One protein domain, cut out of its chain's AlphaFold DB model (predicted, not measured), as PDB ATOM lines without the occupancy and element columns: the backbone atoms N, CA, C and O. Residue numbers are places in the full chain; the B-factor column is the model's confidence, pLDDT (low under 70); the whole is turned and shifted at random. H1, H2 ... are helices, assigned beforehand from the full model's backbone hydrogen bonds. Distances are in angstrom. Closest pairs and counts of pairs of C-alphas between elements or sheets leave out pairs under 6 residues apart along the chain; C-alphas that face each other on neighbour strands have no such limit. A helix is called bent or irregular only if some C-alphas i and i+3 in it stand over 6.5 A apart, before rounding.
ATOM      1  N   GLU A   2      45.871  32.546 -12.320       82.44
ATOM      2  CA  GLU A   2      46.503  33.454 -11.352       82.44
ATOM      3  C   GLU A   2      45.506  34.354 -10.610       82.44
ATOM      4  O   GLU A   2      45.465  34.332  -9.386       82.44
ATOM      5  N   ALA A   3      44.606  35.033 -11.329       85.56
ATOM      6  CA  ALA A   3      43.548  35.837 -10.707       85.56
ATOM      7  C   ALA A   3      42.619  35.020  -9.783       85.56
ATOM      8  O   ALA A   3      42.133  35.533  -8.779       85.56
ATOM      9  N   THR A   4      42.379  33.743 -10.101       88.94
ATOM     10  CA  THR A   4      41.550  32.834  -9.292       88.94
ATOM     11  C   THR A   4      42.262  32.440  -8.001       88.94
ATOM     12  O   THR A   4      41.654  32.452  -6.935       88.94
ATOM     13  N   LEU A   5      43.558  32.135  -8.086       88.00
ATOM     14  CA  LEU A   5      44.400  31.833  -6.928       88.00
ATOM     15  C   LEU A   5      44.552  33.062  -6.021       88.00
ATOM     16  O   LEU A   5      44.410  32.949  -4.806       88.00
ATOM     17  N   HIS A   6      44.751  34.242  -6.610       87.56
ATOM     18  CA  HIS A   6      44.827  35.512  -5.885       87.56
ATOM     19  C   HIS A   6      43.523  35.806  -5.133       87.56
ATOM     20  O   HIS A   6      43.537  36.034  -3.925       87.56
ATOM     21  N   ALA A   7      42.376  35.664  -5.806       87.31
ATOM     22  CA  ALA A   7      41.059  35.812  -5.186       87.31
ATOM     23  C   ALA A   7      40.793  34.787  -4.067       87.31
ATOM     24  O   ALA A   7      40.063  35.080  -3.123       87.31
ATOM     25  N   ALA A   8      41.398  33.600  -4.151       85.25
ATOM     26  CA  ALA A   8      41.333  32.574  -3.114       85.25
ATOM     27  C   ALA A   8      42.317  32.807  -1.948       85.25
ATOM     28  O   ALA A   8      42.305  32.041  -0.982       85.25
ATOM     29  N   GLY A   9      43.145  33.855  -2.005       85.94
ATOM     30  CA  GLY A   9      44.082  34.237  -0.947       85.94
ATOM     31  C   GLY A   9      45.452  33.561  -1.028       85.94
ATOM     32  O   GLY A   9      46.193  33.590  -0.048       85.94
ATOM     33  N   PHE A  10      45.806  32.946  -2.160       86.75
ATOM     34  CA  PHE A  10      47.173  32.473  -2.382       86.75
ATOM     35  C   PHE A  10      48.100  33.667  -2.668       86.75
ATOM     36  O   PHE A  10      47.744  34.524  -3.481       86.75
ATOM     37  N   PRO A  11      49.303  33.733  -2.066       86.56
ATOM     38  CA  PRO A  11      50.236  34.840  -2.264       86.56
ATOM     39  C   PRO A  11      51.014  34.688  -3.581       86.56
ATOM     40  O   PRO A  11      52.232  34.528  -3.583       86.56
ATOM     41  N   VAL A  12      50.312  34.724  -4.717       87.81
ATOM     42  CA  VAL A  12      50.896  34.489  -6.055       87.81
ATOM     43  C   VAL A  12      51.989  35.516  -6.407       87.81
ATOM     44  O   VAL A  12      52.932  35.217  -7.142       87.81
ATOM     45  N   ASP A  13      51.918  36.706  -5.809       88.44
ATOM     46  CA  ASP A  13      52.918  37.768  -5.957       88.44
ATOM     47  C   ASP A  13      54.270  37.436  -5.303       88.44
ATOM     48  O   ASP A  13      55.287  38.005  -5.691       88.44
ATOM     49  N   LEU A  14      54.295  36.518  -4.328       90.94
ATOM     50  CA  LEU A  14      55.513  36.099  -3.619       90.94
ATOM     51  C   LEU A  14      56.196  34.885  -4.260       90.94
ATOM     52  O   LEU A  14      57.257  34.468  -3.800       90.94
ATOM     53  N   LEU A  15      55.579  34.300  -5.286       90.56
ATOM     54  CA  LEU A  15      56.102  33.123  -5.963       90.56
ATOM     55  C   LEU A  15      57.203  33.496  -6.953       90.56
ATOM     56  O   LEU A  15      57.136  34.536  -7.613       90.56
ATOM     57  N   THR A  16      58.189  32.611  -7.094       92.88
ATOM     58  CA  THR A  16      59.172  32.709  -8.178       92.88
ATOM     59  C   THR A  16      58.522  32.387  -9.522       92.88
ATOM     60  O   THR A  16      57.444  31.786  -9.588       92.88
ATOM     61  N   ASP A  17      59.186  32.753 -10.616       92.62
ATOM     62  CA  ASP A  17      58.680  32.469 -11.958       92.62
ATOM     63  C   ASP A  17      58.532  30.958 -12.200       92.62
ATOM     64  O   ASP A  17      57.537  30.520 -12.778       92.62
ATOM     65  N   GLU A  18      59.444  30.133 -11.674       92.75
ATOM     66  CA  GLU A  18      59.352  28.671 -11.768       92.75
ATOM     67  C   GLU A  18      58.121  28.126 -11.033       92.75
ATOM     68  O   GLU A  18      57.432  27.241 -11.535       92.75
ATOM     69  N   GLN A  19      57.799  28.677  -9.863       92.75
ATOM     70  CA  GLN A  19      56.611  28.279  -9.104       92.75
ATOM     71  C   GLN A  19      55.319  28.685  -9.822       92.75
ATOM     72  O   GLN A  19      54.340  27.935  -9.812       92.75
ATOM     73  N   ARG A  20      55.311  29.844 -10.490       90.50
ATOM     74  CA  ARG A  20      54.175  30.277 -11.315       90.50
ATOM     75  C   ARG A  20      53.955  29.367 -12.517       90.50
ATOM     76  O   ARG A  20      52.800  29.117 -12.853       90.50
ATOM     77  N   VAL A  21      55.018  28.836 -13.125       92.06
ATOM     78  CA  VAL A  21      54.900  27.837 -14.203       92.06
ATOM     79  C   VAL A  21      54.201  26.579 -13.694       92.06
ATOM     80  O   VAL A  21      53.214  26.171 -14.294       92.06
ATOM     81  N   VAL A  22      54.620  26.034 -12.547       91.62
ATOM     82  CA  VAL A  22      53.982  24.846 -11.946       91.62
ATOM     83  C   VAL A  22      52.487  25.074 -11.703       91.62
ATOM     84  O   VAL A  22      51.662  24.225 -12.030       91.62
ATOM     85  N   LEU A  23      52.107  26.240 -11.174       89.81
ATOM     86  CA  LEU A  23      50.693  26.578 -10.973       89.81
ATOM     87  C   LEU A  23      49.941  26.831 -12.287       89.81
ATOM     88  O   LEU A  23      48.728  26.634 -12.349       89.81
ATOM     89  N   GLY A  24      50.639  27.280 -13.329       89.44
ATOM     90  CA  GLY A  24      50.096  27.469 -14.669       89.44
ATOM     91  C   GLY A  24      49.818  26.158 -15.407       89.44
ATOM     92  O   GLY A  24      48.958  26.143 -16.286       89.44
ATOM     93  N   GLU A  25      50.499  25.073 -15.038       93.94
ATOM     94  CA  GLU A  25      50.313  23.731 -15.606       93.94
ATOM     95  C   GLU A  25      49.144  22.957 -14.984       93.94
ATOM     96  O   GLU A  25      48.755  21.917 -15.517       93.94
ATOM     97  N   LEU A  26      48.552  23.465 -13.897       94.06
ATOM     98  CA  LEU A  26      47.396  22.832 -13.267       94.06
ATOM     99  C   LEU A  26      46.227  22.719 -14.248       94.06
ATOM    100  O   LEU A  26      45.824  23.681 -14.909       94.06
ATOM    101  N   THR A  27      45.620  21.543 -14.281       95.06
ATOM    102  CA  THR A  27      44.327  21.342 -14.932       95.06
ATOM    103  C   THR A  27      43.210  22.060 -14.170       95.06
ATOM    104  O   THR A  27      43.361  22.483 -13.018       95.06
ATOM    105  N   ALA A  28      42.045  22.200 -14.806       93.06
ATOM    106  CA  ALA A  28      40.881  22.798 -14.156       93.06
ATOM    107  C   ALA A  28      40.417  21.960 -12.949       93.06
ATOM    108  O   ALA A  28      40.008  22.512 -11.924       93.06
ATOM    109  N   GLU A  29      40.511  20.636 -13.056       96.19
ATOM    110  CA  GLU A  29      40.186  19.682 -12.001       96.19
ATOM    111  C   GLU A  29      41.143  19.812 -10.812       96.19
ATOM    112  O   GLU A  29      40.690  19.891  -9.670       96.19
ATOM    113  N   GLU A  30      42.451  19.893 -11.061       95.81
ATOM    114  CA  GLU A  30      43.457  20.062 -10.005       95.81
ATOM    115  C   GLU A  30      43.335  21.419  -9.313       95.81
ATOM    116  O   GLU A  30      43.403  21.484  -8.085       95.81
ATOM    117  N   LEU A  31      43.081  22.494 -10.067       94.00
ATOM    118  CA  LEU A  31      42.797  23.802  -9.479       94.00
ATOM    119  C   LEU A  31      41.556  23.736  -8.581       94.00
ATOM    120  O   LEU A  31      41.568  24.261  -7.470       94.00
ATOM    121  N   THR A  32      40.491  23.081  -9.043       94.12
ATOM    122  CA  THR A  32      39.253  22.930  -8.267       94.12
ATOM    123  C   THR A  32      39.505  22.161  -6.974       94.12
ATOM    124  O   THR A  32      39.059  22.588  -5.910       94.12
ATOM    125  N   LEU A  33      40.265  21.065  -7.045       95.81
ATOM    126  CA  LEU A  33      40.650  20.281  -5.875       95.81
ATOM    127  C   LEU A  33      41.493  21.103  -4.892       95.81
ATOM    128  O   LEU A  33      41.242  21.065  -3.690       95.81
ATOM    129  N   LEU A  34      42.465  21.872  -5.387       93.94
ATOM    130  CA  LEU A  34      43.306  22.737  -4.560       93.94
ATOM    131  C   LEU A  34      42.473  23.782  -3.801       93.94
ATOM    132  O   LEU A  34      42.685  23.999  -2.605       93.94
ATOM    133  N   LEU A  35      41.501  24.402  -4.475       93.38
ATOM    134  CA  LEU A  35      40.583  25.366  -3.863       93.38
ATOM    135  C   LEU A  35      39.651  24.711  -2.832       93.38
ATOM    136  O   LEU A  35      39.416  25.298  -1.774       93.38
ATOM    137  N   ASP A  36      39.156  23.498  -3.098       94.94
ATOM    138  CA  ASP A  36      38.343  22.732  -2.143       94.94
ATOM    139  C   ASP A  36      39.127  22.408  -0.867       94.94
ATOM    140  O   ASP A  36      38.659  22.666   0.244       94.94
ATOM    141  N   VAL A  37      40.355  21.904  -1.016       91.69
ATOM    142  CA  VAL A  37      41.234  21.605   0.119       91.69
ATOM    143  C   VAL A  37      41.490  22.863   0.944       91.69
ATOM    144  O   VAL A  37      41.341  22.813   2.165       91.69
ATOM    145  N   LYS A  38      41.794  24.000   0.305       89.75
ATOM    146  CA  LYS A  38      41.964  25.276   1.014       89.75
ATOM    147  C   LYS A  38      40.708  25.662   1.796       89.75
ATOM    148  O   LYS A  38      40.808  25.968   2.977       89.75
ATOM    149  N   SER A  39      39.537  25.607   1.166       89.25
ATOM    150  CA  SER A  39      38.257  25.934   1.809       89.25
ATOM    151  C   SER A  39      37.998  25.070   3.048       89.25
ATOM    152  O   SER A  39      37.584  25.565   4.096       89.25
ATOM    153  N   ARG A  40      38.301  23.772   2.965       91.50
ATOM    154  CA  ARG A  40      38.160  22.836   4.088       91.50
ATOM    155  C   ARG A  40      39.137  23.135   5.222       91.50
ATOM    156  O   ARG A  40      38.736  23.030   6.377       91.50
ATOM    157  N   LEU A  41      40.374  23.515   4.903       86.06
ATOM    158  CA  LEU A  41      41.366  23.954   5.890       86.06
ATOM    159  C   LEU A  41      40.943  25.266   6.566       86.06
ATOM    160  O   LEU A  41      40.996  25.370   7.786       86.06
ATOM    161  N   ASP A  42      40.441  26.236   5.800       84.56
ATOM    162  CA  ASP A  42      39.925  27.497   6.344       84.56
ATOM    163  C   ASP A  42      38.718  27.255   7.277       84.56
ATOM    164  O   ASP A  42      38.578  27.911   8.312       84.56
ATOM    165  N   ALA A  43      37.853  26.291   6.938       87.19
ATOM    166  CA  ALA A  43      36.643  25.967   7.694       87.19
ATOM    167  C   ALA A  43      36.908  25.276   9.042       87.19
ATOM    168  O   ALA A  43      36.099  25.423   9.961       87.19
TER     169      ALA A  43
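This is residues 2 to 43 of the 60 residues of an uncharacterized protein of Streptomyces sp. SID4944 (UniProt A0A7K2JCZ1). Three helices lie along an open ring of chain: the short H1, an arc of residues 8 to 16, the short H2 on one side, and the long H3 on the other side, past H1. The ring is loosely made, since no helix touches another: H1 is near H3 and comes close to H2 at one point, and H2 and H3 are joined by residues 25 to 27. The printed part has 42 residues with three named helices, in the order H1, H2, H3, and no named strand; its class is all helix, with 30 of the 42 residues in helices. By its radius of gyration of the C-alphas, 10.4 A, the whole is compact, and the C-alphas span 30 by 20 by 14 A along their three main axes.

H1 holds residues 2 to 7, Glu 2 to Ala 7, and its C-alpha 2 is at (46.503, 33.454, -11.352). Residues 8 to 16 follow without a named element. H2 holds residues 17 to 24, Asp 17 to Gly 24, and measures 10.3 A from first to last C-alpha; C-alpha 17 is at (58.680, 32.469, -11.958). H3 holds residues 28 to 43, Ala 28 to Ala 43, and is the longest helix, 22.5 A from first to last C-alpha; it ends with C-alpha 43 at (36.643, 25.967, 7.694).

H1 and H2 are close but not clearly touching, with 1 pair of C-alphas within 8 A. That closest pair is the C-alphas of Glu 2 and Gly 24, 7.7 A apart. The lines of H1 and H2 stand about perpendicular, at 80 degrees, and their centres are 13.2 A apart. H1 and H3 are near each other, with no pair of C-alphas within 8 A but 5 pairs within 10 A. H2 and H3 are apart, with no C-alpha of the one within 8 A of the other, though they follow each other in the chain. In H1, H2 and H3 every pair of O i and N i+4 is within hydrogen-bond range, and no helix is bent or irregular.

The two C-alphas farthest apart are those of Asp 17 and Ala 43, 30.2 A, and the first and last printed C-alphas, Glu 2 and Ala 43, are 22.7 A apart. The link from H1 to H2 is short, with 9 residues between them, and the link from H2 to H3 is tight, with 3 residues between them. The printed part has no cut. Its mean pLDDT is 90.5, and no printed residue is under 70 in this predicted model.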